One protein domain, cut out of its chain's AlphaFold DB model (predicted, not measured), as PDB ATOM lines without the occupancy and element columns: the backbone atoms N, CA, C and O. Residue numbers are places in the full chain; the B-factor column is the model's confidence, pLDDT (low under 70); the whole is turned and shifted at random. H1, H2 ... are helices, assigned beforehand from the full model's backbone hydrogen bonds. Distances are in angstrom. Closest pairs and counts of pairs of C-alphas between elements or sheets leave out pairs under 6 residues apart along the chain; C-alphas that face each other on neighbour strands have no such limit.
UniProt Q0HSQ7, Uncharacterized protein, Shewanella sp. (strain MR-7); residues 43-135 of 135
ATOM      1  N   GLY A  43      96.944  11.137  13.199       45.81
ATOM      2  CA  GLY A  43      97.509  10.002  13.937       45.81
ATOM      3  C   GLY A  43      96.786   9.692  15.256       45.81
ATOM      4  O   GLY A  43      96.739   8.547  15.681       45.81
ATOM      5  N   THR A  44      96.175  10.686  15.908       48.75
ATOM      6  CA  THR A  44      95.416  10.483  17.156       48.75
ATOM      7  C   THR A  44      94.002   9.951  16.943       48.75
ATOM      8  O   THR A  44      93.486   9.303  17.857       48.75
ATOM      9  N   LEU A  45      93.398  10.217  15.777       47.06
ATOM     10  CA  LEU A  45      92.033   9.799  15.442       47.06
ATOM     11  C   LEU A  45      91.970   8.316  15.056       47.06
ATOM     12  O   LEU A  45      91.091   7.611  15.540       47.06
ATOM     13  N   VAL A  46      92.931   7.819  14.271       53.41
ATOM     14  CA  VAL A  46      92.930   6.414  13.816       53.41
ATOM     15  C   VAL A  46      93.073   5.442  14.991       53.41
ATOM     16  O   VAL A  46      92.337   4.465  15.087       53.41
ATOM     17  N   VAL A  47      93.944   5.764  15.951       54.66
ATOM     18  CA  VAL A  47      94.183   4.925  17.135       54.66
ATOM     19  C   VAL A  47      92.935   4.806  18.020       54.66
ATOM     20  O   VAL A  47      92.634   3.726  18.516       54.66
ATOM     21  N   GLY A  48      92.174   5.894  18.193       55.78
ATOM     22  CA  GLY A  48      90.940   5.883  18.991       55.78
ATOM     23  C   GLY A  48      89.814   5.059  18.367       55.78
ATOM     24  O   GLY A  48      89.125   4.330  19.076       55.78
ATOM     25  N   VAL A  49      89.653   5.135  17.043       57.09
ATOM     26  CA  VAL A  49      88.609   4.397  16.313       57.09
ATOM     27  C   VAL A  49      88.871   2.892  16.353       57.09
ATOM     28  O   VAL A  49      87.976   2.118  16.674       57.09
ATOM     29  N   VAL A  50      90.111   2.478  16.102       59.72
ATOM     30  CA  VAL A  50      90.512   1.066  16.038       59.72
ATOM     31  C   VAL A  50      90.336   0.355  17.384       59.72
ATOM     32  O   VAL A  50      89.779  -0.739  17.446       59.72
ATOM     33  N   PHE A  51      90.717   1.001  18.487       58.84
ATOM     34  CA  PHE A  51      90.486   0.439  19.819       58.84
ATOM     35  C   PHE A  51      89.008   0.431  20.234       58.84
ATOM     36  O   PHE A  51      88.618  -0.443  21.009       58.84
ATOM     37  N   GLY A  52      88.192   1.364  19.731       56.81
ATOM     38  CA  GLY A  52      86.761   1.453  20.040       56.81
ATOM     39  C   GLY A  52      85.900   0.378  19.365       56.81
ATOM     40  O   GLY A  52      84.907  -0.060  19.948       56.81
ATOM     41  N   VAL A  53      86.286  -0.088  18.171       57.31
ATOM     42  CA  VAL A  53      85.539  -1.122  17.425       57.31
ATOM     43  C   VAL A  53      85.732  -2.522  18.031       57.31
ATOM     44  O   VAL A  53      84.796  -3.314  18.050       57.31
ATOM     45  N   HIS A  54      86.896  -2.818  18.614       56.34
ATOM     46  CA  HIS A  54      87.247  -4.142  19.159       56.34
ATOM     47  C   HIS A  54      86.886  -4.337  20.654       56.34
ATOM     48  O   HIS A  54      87.576  -5.017  21.416       56.34
ATOM     49  N   THR A  55      85.800  -3.723  21.129       53.16
ATOM     50  CA  THR A  55      85.464  -3.666  22.567       53.16
ATOM     51  C   THR A  55      84.770  -4.912  23.132       53.16
ATOM     52  O   THR A  55      84.600  -5.002  24.345       53.16
ATOM     53  N   GLY A  56      84.370  -5.888  22.306       49.59
ATOM     54  CA  GLY A  56      83.327  -6.837  22.719       49.59
ATOM     55  C   GLY A  56      83.666  -8.325  22.761       49.59
ATOM     56  O   GLY A  56      83.347  -8.965  23.759       49.59
ATOM     57  N   LYS A  57      84.186  -8.917  21.675       47.53
ATOM     58  CA  LYS A  57      84.093 -10.386  21.486       47.53
ATOM     59  C   LYS A  57      85.267 -11.059  20.759       47.53
ATOM     60  O   LYS A  57      85.371 -12.279  20.812       47.53
ATOM     61  N   ASP A  58      86.181 -10.298  20.158       52.44
ATOM     62  CA  ASP A  58      87.236 -10.862  19.293       52.44
ATOM     63  C   ASP A  58      88.487 -11.346  20.053       52.44
ATOM     64  O   ASP A  58      89.341 -12.039  19.505       52.44
ATOM     65  N   HIS A  59      88.573 -11.051  21.352       50.19
ATOM     66  CA  HIS A  59      89.671 -11.474  22.232       50.19
ATOM     67  C   HIS A  59      89.657 -12.973  22.574       50.19
ATOM     68  O   HIS A  59      90.611 -13.464  23.166       50.19
ATOM     69  N   LEU A  60      88.600 -13.704  22.203       48.19
ATOM     70  CA  LEU A  60      88.483 -15.149  22.433       48.19
ATOM     71  C   LEU A  60      88.982 -16.003  21.255       48.19
ATOM     72  O   LEU A  60      89.045 -17.220  21.389       48.19
ATOM     73  N   LEU A  61      89.324 -15.394  20.112       48.56
ATOM     74  CA  LEU A  61      89.728 -16.111  18.891       48.56
ATOM     75  C   LEU A  61      91.229 -16.028  18.584       48.56
ATOM     76  O   LEU A  61      91.684 -16.622  17.609       48.56
ATOM     77  N   HIS A  62      92.010 -15.305  19.389       51.31
ATOM     78  CA  HIS A  62      93.459 -15.251  19.231       51.31
ATOM     79  C   HIS A  62      94.128 -16.208  20.221       51.31
ATOM     80  O   HIS A  62      94.273 -15.886  21.397       51.31
ATOM     81  N   ASP A  63      94.619 -17.340  19.711       47.88
ATOM     82  CA  ASP A  63      95.462 -18.339  20.402       47.88
ATOM     83  C   ASP A  63      96.760 -17.766  21.024       47.88
ATOM     84  O   ASP A  63      97.536 -18.481  21.649       47.88
ATOM     85  N   ASN A  64      97.007 -16.460  20.884       51.31
ATOM     86  CA  ASN A  64      98.132 -15.744  21.469       51.31
ATOM     87  C   ASN A  64      97.593 -14.538  22.247       51.31
ATOM     88  O   ASN A  64      97.487 -13.442  21.695       51.31
ATOM     89  N   ALA A  65      97.245 -14.744  23.519       54.38
ATOM     90  CA  ALA A  65      96.639 -13.733  24.394       54.38
ATOM     91  C   ALA A  65      97.466 -12.434  24.553       54.38
ATOM     92  O   ALA A  65      96.935 -11.420  25.007       54.38
ATOM     93  N   ASP A  66      98.736 -12.443  24.138       62.06
ATOM     94  CA  ASP A  66      99.667 -11.322  24.286       62.06
ATOM     95  C   ASP A  66      99.793 -10.429  23.041       62.06
ATOM     96  O   ASP A  66     100.378  -9.345  23.116       62.06
ATOM     97  N   ARG A  67      99.264 -10.848  21.880       71.25
ATOM     98  CA  ARG A  67      99.435 -10.101  20.624       71.25
ATOM     99  C   ARG A  67      98.216  -9.242  20.297       71.25
ATOM    100  O   ARG A  67      97.075  -9.652  20.487       71.25
ATOM    101  N   TYR A  68      98.460  -8.034  19.790       83.06
ATOM    102  CA  TYR A  68      97.380  -7.140  19.378       83.06
ATOM    103  C   TYR A  68      96.728  -7.691  18.100       83.06
ATOM    104  O   TYR A  68      97.428  -8.289  17.278       83.06
ATOM    105  N   PRO A  69      95.419  -7.467  17.895       84.88
ATOM    106  CA  PRO A  69      94.758  -7.815  16.643       84.88
ATOM    107  C   PRO A  69      95.506  -7.242  15.427       84.88
ATOM    108  O   PRO A  69      96.028  -6.126  15.467       84.88
ATOM    109  N   LEU A  70      95.598  -8.018  14.345       82.75
ATOM    110  CA  LEU A  70      96.424  -7.668  13.183       82.75
ATOM    111  C   LEU A  70      95.983  -6.360  12.509       82.75
ATOM    112  O   LEU A  70      96.818  -5.575  12.062       82.75
ATOM    113  N   ASP A  71      94.678  -6.124  12.442       78.50
ATOM    114  CA  ASP A  71      94.075  -4.881  11.958       78.50
ATOM    115  C   ASP A  71      94.506  -3.680  12.809       78.50
ATOM    116  O   ASP A  71      94.837  -2.623  12.267       78.50
ATOM    117  N   VAL A  72      94.599  -3.866  14.128       83.88
ATOM    118  CA  VAL A  72      95.114  -2.858  15.054       83.88
ATOM    119  C   VAL A  72      96.589  -2.578  14.776       83.88
ATOM    120  O   VAL A  72      96.970  -1.423  14.577       83.88
ATOM    121  N   GLU A  73      97.426  -3.617  14.735       85.75
ATOM    122  CA  GLU A  73      98.864  -3.487  14.461       85.75
ATOM    123  C   GLU A  73      99.129  -2.795  13.117       85.75
ATOM    124  O   GLU A  73      99.978  -1.903  13.023       85.75
ATOM    125  N   TYR A  74      98.369  -3.163  12.084       86.81
ATOM    126  CA  TYR A  74      98.463  -2.555  10.763       86.81
ATOM    127  C   TYR A  74      98.058  -1.082  10.787       86.81
ATOM    128  O   TYR A  74      98.807  -0.241  10.290       86.81
ATOM    129  N   ALA A  75      96.921  -0.748  11.401       85.25
ATOM    130  CA  ALA A  75      96.448   0.630  11.477       85.25
ATOM    131  C   ALA A  75      97.443   1.545  12.206       85.25
ATOM    132  O   ALA A  75      97.616   2.708  11.830       85.25
ATOM    133  N   PHE A  76      98.143   1.021  13.216       86.50
ATOM    134  CA  PHE A  76      99.234   1.730  13.878       86.50
ATOM    135  C   PHE A  76     100.421   1.984  12.966       86.50
ATOM    136  O   PHE A  76     100.906   3.117  12.893       86.50
ATOM    137  N   LEU A  77     100.904   0.941  12.295       88.88
ATOM    138  CA  LEU A  77     102.038   1.056  11.387       88.88
ATOM    139  C   LEU A  77     101.733   2.026  10.253       88.88
ATOM    140  O   LEU A  77     102.545   2.911   9.984       88.88
ATOM    141  N   ASP A  78     100.551   1.910   9.654       87.81
ATOM    142  CA  ASP A  78     100.083   2.819   8.616       87.81
ATOM    143  C   ASP A  78     100.014   4.259   9.139       87.81
ATOM    144  O   ASP A  78     100.653   5.150   8.586       87.81
ATOM    145  N   SER A  79      99.370   4.487  10.286       85.81
ATOM    146  CA  SER A  79      99.276   5.825  10.887       85.81
ATOM    147  C   SER A  79     100.639   6.418  11.248       85.81
ATOM    148  O   SER A  79     100.853   7.622  11.112       85.81
ATOM    149  N   CYS A  80     101.579   5.599  11.717       87.75
ATOM    150  CA  CYS A  80     102.919   6.046  12.077       87.75
ATOM    151  C   CYS A  80     103.730   6.425  10.829       87.75
ATOM    152  O   CYS A  80     104.303   7.519  10.756       87.75
ATOM    153  N   VAL A  81     103.736   5.562   9.808       90.25
ATOM    154  CA  VAL A  81     104.505   5.768   8.574       90.25
ATOM    155  C   VAL A  81     103.873   6.845   7.689       90.25
ATOM    156  O   VAL A  81     104.587   7.722   7.199       90.25
ATOM    157  N   ASN A  82     102.548   6.864   7.567       85.50
ATOM    158  CA  ASN A  82     101.793   7.747   6.674       85.50
ATOM    159  C   ASN A  82     101.140   8.943   7.389       85.50
ATOM    160  O   ASN A  82     100.490   9.764   6.753       85.50
ATOM    161  N   GLY A  83     101.375   9.131   8.693       81.62
ATOM    162  CA  GLY A  83     100.787  10.235   9.467       81.62
ATOM    163  C   GLY A  83     101.201  11.650   9.036       81.62
ATOM    164  O   GLY A  83     100.636  12.630   9.515       81.62
ATOM    165  N   SER A  84     102.182  11.779   8.137       80.25
ATOM    166  CA  SER A  84     102.581  13.050   7.525       80.25
ATOM    167  C   SER A  84     102.285  13.033   6.029       80.25
ATOM    168  O   SER A  84     102.813  12.174   5.331       80.25
ATOM    169  N   ASN A  85     101.594  14.050   5.514       79.62
ATOM    170  CA  ASN A  85     101.292  14.197   4.078       79.62
ATOM    171  C   ASN A  85     102.496  14.656   3.225       79.62
ATOM    172  O   ASN A  85     102.325  15.185   2.130       79.62
ATOM    173  N   ASN A  86     103.718  14.519   3.740       82.06
ATOM    174  CA  ASN A  86     104.923  14.929   3.034       82.06
ATOM    175  C   ASN A  86     105.386  13.802   2.113       82.06
ATOM    176  O   ASN A  86     105.492  12.657   2.551       82.06
ATOM    177  N   LEU A  87     105.752  14.142   0.877       87.38
ATOM    178  CA  LEU A  87     106.477  13.215   0.015       87.38
ATOM    179  C   LEU A  87     107.864  12.940   0.612       87.38
ATOM    180  O   LEU A  87     108.591  13.863   0.987       87.38
ATOM    181  N   ILE A  88     108.221  11.663   0.710       89.12
ATOM    182  CA  ILE A  88     109.519  11.201   1.208       89.12
ATOM    183  C   ILE A  88     110.131  10.215   0.215       89.12
ATOM    184  O   ILE A  88     109.414   9.547  -0.526       89.12
ATOM    185  N   SER A  89     111.462  10.123   0.195       92.94
ATOM    186  CA  SER A  89     112.155   9.117  -0.611       92.94
ATOM    187  C   SER A  89     111.853   7.705  -0.106       92.94
ATOM    188  O   SER A  89     111.556   7.503   1.074       92.94
ATOM    189  N   THR A  90     112.002   6.708  -0.979       92.38
ATOM    190  CA  THR A  90     111.815   5.291  -0.631       92.38
ATOM    191  C   THR A  90     112.698   4.863   0.541       92.38
ATOM    192  O   THR A  90     112.234   4.164   1.435       92.38
ATOM    193  N   SER A  91     113.950   5.328   0.581       92.56
ATOM    194  CA  SER A  91     114.873   5.054   1.690       92.56
ATOM    195  C   SER A  91     114.347   5.624   3.012       92.56
ATOM    196  O   SER A  91     114.206   4.887   3.984       92.56
ATOM    197  N   ARG A  92     113.921   6.896   3.029       90.56
ATOM    198  CA  ARG A  92     113.337   7.516   4.228       90.56
ATOM    199  C   ARG A  92     112.038   6.828   4.659       90.56
ATOM    200  O   ARG A  92     111.780   6.721   5.854       90.56
ATOM    201  N   TYR A  93     111.225   6.351   3.715       92.25
ATOM    202  CA  TYR A  93     110.027   5.562   4.017       92.25
ATOM    203  C   TYR A  93     110.379   4.243   4.713       92.25
ATOM    204  O   TYR A  93     109.774   3.897   5.728       92.25
ATOM    205  N   GLN A  94     111.375   3.517   4.199       93.88
ATOM    206  CA  GLN A  94     111.835   2.262   4.792       93.88
ATOM    207  C   GLN A  94     112.377   2.467   6.207       93.88
ATOM    208  O   GLN A  94     112.040   1.689   7.099       93.88
ATOM    209  N   ASP A  95     113.154   3.524   6.435       94.19
ATOM    210  CA  ASP A  95     113.690   3.819   7.763       94.19
ATOM    211  C   ASP A  95     112.582   4.237   8.730       94.19
ATOM    212  O   ASP A  95     112.477   3.672   9.818       94.19
ATOM    213  N   LYS A  96     111.652   5.097   8.297       93.50
ATOM    214  CA  LYS A  96     110.465   5.446   9.092       93.50
ATOM    215  C   LYS A  96     109.654   4.204   9.474       93.50
ATOM    216  O   LYS A  96     109.233   4.071  10.619       93.50
ATOM    217  N   ARG A  97     109.478   3.261   8.544       94.00
ATOM    218  CA  ARG A  97     108.801   1.982   8.810       94.00
ATOM    219  C   ARG A  97     109.534   1.143   9.859       94.00
ATOM    220  O   ARG A  97     108.864   0.577  10.720       94.00
ATOM    221  N   LYS A  98     110.869   1.070   9.828       95.69
ATOM    222  CA  LYS A  98     111.658   0.365  10.861       95.69
ATOM    223  C   LYS A  98     111.470   0.999  12.241       95.69
ATOM    224  O   LYS A  98     111.219   0.271  13.197       95.69
ATOM    225  N   VAL A  99     111.513   2.331  12.323       95.44
ATOM    226  CA  VAL A  99     111.269   3.076  13.571       95.44
ATOM    227  C   VAL A  99     109.873   2.769  14.115       95.44
ATOM    228  O   VAL A  99     109.735   2.414  15.281       95.44
ATOM    229  N   CYS A 100     108.843   2.827  13.267       94.12
ATOM    230  CA  CYS A 100     107.465   2.525  13.663       94.12
ATOM    231  C   CYS A 100     107.291   1.079  14.157       94.12
ATOM    232  O   CYS A 100     106.624   0.854  15.166       94.12
ATOM    233  N   LEU A 101     107.913   0.103  13.485       94.94
ATOM    234  CA  LEU A 101     107.904  -1.302  13.911       94.94
ATOM    235  C   LEU A 101     108.578  -1.487  15.275       94.94
ATOM    236  O   LEU A 101     108.032  -2.167  16.141       94.94
ATOM    237  N   CYS A 102     109.738  -0.862  15.474       95.25
ATOM    238  CA  CYS A 102     110.458  -0.884  16.744       95.25
ATOM    239  C   CYS A 102     109.621  -0.253  17.865       95.25
ATOM    240  O   CYS A 102     109.400  -0.881  18.899       95.25
ATOM    241  N   ALA A 103     109.060   0.934  17.625       94.69
ATOM    242  CA  ALA A 103     108.233   1.638  18.596       94.69
ATOM    243  C   ALA A 103     107.010   0.817  19.020       94.69
ATOM    244  O   ALA A 103     106.716   0.718  20.212       94.69
ATOM    245  N   MET A 104     106.315   0.202  18.056       92.06
ATOM    246  CA  MET A 104     105.155  -0.643  18.337       92.06
ATOM    247  C   MET A 104     105.556  -1.858  19.176       92.06
ATOM    248  O   MET A 104     104.939  -2.110  20.209       92.06
ATOM    249  N   LYS A 105     106.635  -2.550  18.791       91.69
ATOM    250  CA  LYS A 105     107.158  -3.711  19.520       91.69
ATOM    251  C   LYS A 105     107.501  -3.373  20.971       91.69
ATOM    252  O   LYS A 105     107.117  -4.112  21.869       91.69
ATOM    253  N   GLU A 106     108.210  -2.272  21.218       93.50
ATOM    254  CA  GLU A 106     108.572  -1.871  22.585       93.50
ATOM    255  C   GLU A 106     107.358  -1.412  23.401       93.50
ATOM    256  O   GLU A 106     107.293  -1.650  24.604       93.50
ATOM    257  N   THR A 107     106.356  -0.813  22.755       92.06
ATOM    258  CA  THR A 107     105.126  -0.380  23.437       92.06
ATOM    259  C   THR A 107     104.241  -1.568  23.812       92.06
ATOM    260  O   THR A 107     103.699  -1.594  24.914       92.06
ATOM    261  N   GLN A 108     104.148  -2.589  22.957       89.56
ATOM    262  CA  GLN A 108     103.411  -3.825  23.252       89.56
ATOM    263  C   GLN A 108     103.993  -4.598  24.445       89.56
ATOM    264  O   GLN A 108     103.252  -5.286  25.135       89.56
ATOM    265  N   LYS A 109     105.292  -4.451  24.742       90.19
ATOM    266  CA  LYS A 109     105.891  -5.015  25.967       90.19
ATOM    267  C   LYS A 109     105.450  -4.294  27.243       90.19
ATOM    268  O   LYS A 109     105.550  -4.865  28.321       90.19
ATOM    269  N   GLN A 110     105.041  -3.029  27.130       90.31
ATOM    270  CA  GLN A 110     104.655  -2.184  28.266       90.31
ATOM    271  C   GLN A 110     103.143  -2.194  28.511       90.31
ATOM    272  O   GLN A 110     102.710  -1.968  29.635       90.31
ATOM    273  N   PHE A 111     102.351  -2.425  27.461       86.50
ATOM    274  CA  PHE A 111     100.896  -2.384  27.520       86.50
ATOM    275  C   PHE A 111     100.311  -3.614  26.841       86.50
ATOM    276  O   PHE A 111     100.473  -3.798  25.630       86.50
ATOM    277  N   SER A 112      99.525  -4.390  27.581       86.88
ATOM    278  CA  SER A 112      98.597  -5.336  26.963       86.88
ATOM    279  C   SER A 112      97.560  -4.591  26.118       86.88
ATOM    280  O   SER A 112      97.283  -3.405  26.330       86.88
ATOM    281  N   TYR A 113      96.926  -5.295  25.178       83.44
ATOM    282  CA  TYR A 113      95.879  -4.712  24.332       83.44
ATOM    283  C   TYR A 113      94.763  -4.050  25.164       83.44
ATOM    284  O   TYR A 113      94.336  -2.927  24.889       83.44
ATOM    285  N   ARG A 114      94.350  -4.711  26.252       81.69
ATOM    286  CA  ARG A 114      93.299  -4.227  27.155       81.69
ATOM    287  C   ARG A 114      93.723  -2.984  27.944       81.69
ATOM    288  O   ARG A 114      92.898  -2.106  28.194       81.69
ATOM    289  N   GLU A 115      94.983  -2.895  28.357       84.00
ATOM    290  CA  GLU A 115      95.515  -1.705  29.037       84.00
ATOM    291  C   GLU A 115      95.642  -0.525  28.083       84.00
ATOM    292  O   GLU A 115      95.287   0.595  28.454       84.00
ATOM    293  N   ALA A 116      96.073  -0.780  26.846       83.25
ATOM    294  CA  ALA A 116      96.140   0.232  25.802       83.25
ATOM    295  C   ALA A 116      94.752   0.799  25.459       83.25
ATOM    296  O   ALA A 116      94.619   2.011  25.292       83.25
ATOM    297  N   GLN A 117      93.709  -0.043  25.441       82.19
ATOM    298  CA  GLN A 117      92.315   0.399  25.282       82.19
ATOM    299  C   GLN A 117      91.854   1.312  26.423       82.19
ATOM    300  O   GLN A 117      91.207   2.329  26.178       82.19
ATOM    301  N   LYS A 118      92.173   0.957  27.673       83.19
ATOM    302  CA  LYS A 118      91.749   1.726  28.855       83.19
ATOM    303  C   LYS A 118      92.520   3.034  29.023       83.19
ATOM    304  O   LYS A 118      91.947   4.011  29.486       83.19
ATOM    305  N   ASN A 119      93.803   3.048  28.660       86.06
ATOM    306  CA  ASN A 119      94.723   4.160  28.900       86.06
ATOM    307  C   ASN A 119      95.386   4.626  27.599       86.06
ATOM    308  O   ASN A 119      96.613   4.668  27.477       86.06
ATOM    309  N   ILE A 120      94.561   4.990  26.618       82.94
ATOM    310  CA  ILE A 120      95.012   5.332  25.264       82.94
ATOM    311  C   ILE A 120      96.021   6.489  25.231       82.94
ATOM    312  O   ILE A 120      96.904   6.517  24.374       82.94
ATOM    313  N   ASP A 121      95.923   7.436  26.165       85.62
ATOM    314  CA  ASP A 121      96.837   8.576  26.244       85.62
ATOM    315  C   ASP A 121      98.225   8.165  26.741       85.62
ATOM    316  O   ASP A 121      99.228   8.577  26.154       85.62
ATOM    317  N   ASN A 122      98.292   7.274  27.736       88.31
ATOM    318  CA  ASN A 122      99.556   6.706  28.213       88.31
ATOM    319  C   ASN A 122     100.200   5.833  27.137       88.31
ATOM    320  O   ASN A 122     101.396   5.959  26.882       88.31
ATOM    321  N   PHE A 123      99.397   5.023  26.441       89.25
ATOM    322  CA  PHE A 123      99.865   4.253  25.292       89.25
ATOM    323  C   PHE A 123     100.458   5.176  24.214       89.25
ATOM    324  O   PHE A 123     101.572   4.956  23.740       89.25
ATOM    325  N   LYS A 124      99.756   6.259  23.848       87.75
ATOM    326  CA  LYS A 124     100.243   7.243  22.866       87.75
ATOM    327  C   LYS A 124     101.522   7.940  23.331       87.75
ATOM    328  O   LYS A 124     102.376   8.244  22.498       87.75
ATOM    329  N   ALA A 125     101.650   8.243  24.620       89.25
ATOM    330  CA  ALA A 125     102.856   8.842  25.185       89.25
ATOM    331  C   ALA A 125     104.048   7.876  25.104       89.25
ATOM    332  O   ALA A 125     105.091   8.247  24.563       89.25
ATOM    333  N   ALA A 126     103.863   6.628  25.540       91.75
ATOM    334  CA  ALA A 126     104.881   5.584  25.469       91.75
ATOM    335  C   ALA A 126     105.299   5.282  24.025       91.75
ATOM    336  O   ALA A 126     106.489   5.215  23.731       91.75
ATOM    337  N   LEU A 127     104.342   5.208  23.096       90.12
ATOM    338  CA  LEU A 127     104.627   4.982  21.680       90.12
ATOM    339  C   LEU A 127     105.501   6.091  21.083       90.12
ATOM    340  O   LEU A 127     106.435   5.805  20.335       90.12
ATOM    341  N   ARG A 128     105.235   7.359  21.421       89.06
ATOM    342  CA  ARG A 128     106.061   8.493  20.969       89.06
ATOM    343  C   ARG A 128     107.467   8.443  21.556       89.06
ATOM    344  O   ARG A 128     108.422   8.703  20.830       89.06
ATOM    345  N   LEU A 129     107.587   8.105  22.839       92.44
ATOM    346  CA  LEU A 129     108.878   7.947  23.504       92.44
ATOM    347  C   LEU A 129     109.693   6.816  22.864       92.44
ATOM    348  O   LEU A 129     110.843   7.016  22.485       92.44
ATOM    349  N   ASN A 130     109.074   5.654  22.663       94.06
ATOM    350  CA  ASN A 130     109.713   4.508  22.027       94.06
ATOM    351  C   ASN A 130     110.106   4.817  20.573       94.06
ATOM    352  O   ASN A 130     111.194   4.446  20.151       94.06
ATOM    353  N   ALA A 131     109.290   5.564  19.823       90.44
ATOM    354  CA  ALA A 131     109.648   6.012  18.474       90.44
ATOM    355  C   ALA A 131     110.878   6.928  18.453       90.44
ATOM    356  O   ALA A 131     111.692   6.814  17.541       90.44
ATOM    357  N   HIS A 132     111.039   7.799  19.451       90.06
ATOM    358  CA  HIS A 132     112.247   8.610  19.592       90.06
ATOM    359  C   HIS A 132     113.482   7.743  19.887       90.06
ATOM    360  O   HIS A 132     114.539   7.971  19.312       90.06
ATOM    361  N   ASN A 133     113.344   6.726  20.741       92.75
ATOM    362  CA  ASN A 133     114.445   5.825  21.105       92.75
ATOM    363  C   ASN A 133     114.851   4.863  19.976       92.75
ATOM    364  O   ASN A 133     115.963   4.346  19.978       92.75
ATOM    365  N   CYS A 134     113.942   4.599  19.039       91.94
ATOM    366  CA  CYS A 134     114.159   3.715  17.897       91.94
ATOM    367  C   CYS A 134     114.713   4.431  16.649       91.94
ATOM    368  O   CYS A 134     114.915   3.760  15.634       91.94
ATOM    369  N   SER A 135     114.857   5.763  16.686       84.06
ATOM    370  CA  SER A 135     115.291   6.599  15.558       84.06
ATOM    371  C   SER A 135     116.803   6.764  15.463       84.06
ATOM    372  O   SER A 135     117.500   6.633  16.489       84.06
TER     373      SER A 135
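What this domain is: This is residues 43 to 135 of the 135 residues of an uncharacterized protein of Shewanella sp. (strain MR-7) (UniProt Q0HSQ7). The longest helix, H3, packs at steep angles on two helices that stay apart from each other, H2 and H5; H1 folds back alongside H2 on its side away from H3, as a helical hairpin. The short H4 sits near the ends of H1 and H5, and the long loop of residues 54 to 69, between H1 and H2, makes one end of the longest axis. The printed part has 93 residues with five named helices, H1 to H5 in order along the chain, and no named strand; the class is all helix. It is compact, with a radius of gyration of the C-alphas of 13.4 A, and elongated, spanning 41 by 25 by 22 A.

How they stand to each other: Begin with H3, residues 90 to 108. H2, residues 70 to 82, touches it, closest at the C-alphas of Val 81 and Arg 97, 5.7 A apart, at a steep tilt of 45 degrees, opposite ways. H5, residues 120 to 133, touches residues 99 to 107 of H3 alone; look at the C-alphas of Ala 103 and Ala 131, the closest, 4.6 A apart, at a steep tilt of 52 degrees, opposite ways. H2 and H5 are apart. H1, residues 43 to 53, forms a hairpin with H2: they touch at a shallow tilt of 11 degrees, opposite ways, with the closest C-alphas, those of Gly 43 and Ser 79, 5.5 A apart. H1 and H3 are apart. H4, residues 113 to 118, is close to but not clearly touching H1, about perpendicular at 76 degrees, with the closest C-alphas, those of Phe 51 and Gln 117, 5.8 A apart. H4 and H5 are also close but not clearly touching, closest at the C-alphas of Ala 116 and Phe 123, 5.5 A apart. The packing is mostly crossed, but only just: 1 of 3 touching pairs is at a shallow tilt. In H2, H3, H4 and H5 each O i to N i+4 pair is within hydrogen-bond range; in H1, 5 of 7 are.

Where its parts are: Find C-alpha 90 at (111.815, 5.291, -0.631); from there H3 runs 26.9 A to C-alpha 108 at (103.411, -3.825, 23.252). H5 measures 19.9 A and ends at C-alpha 133, (114.445, 5.825, 21.105). H2 measures 17.6 A, H1 16.7 A and H4 8.9 A.

The domain as a whole: The C-alphas farthest apart are those of Leu 60 and Ser 89, 41.0 A. The printed part has no cut and ends at Ser 135, the chain's last residue. The link from H1 to H2 is long, with 16 residues; that from H2 to H3 is short, and those from H3 to H4 and H4 to H5 are tight. The mean pLDDT of the printed part is 79.1; look for values under 70 at residues 43 to 66.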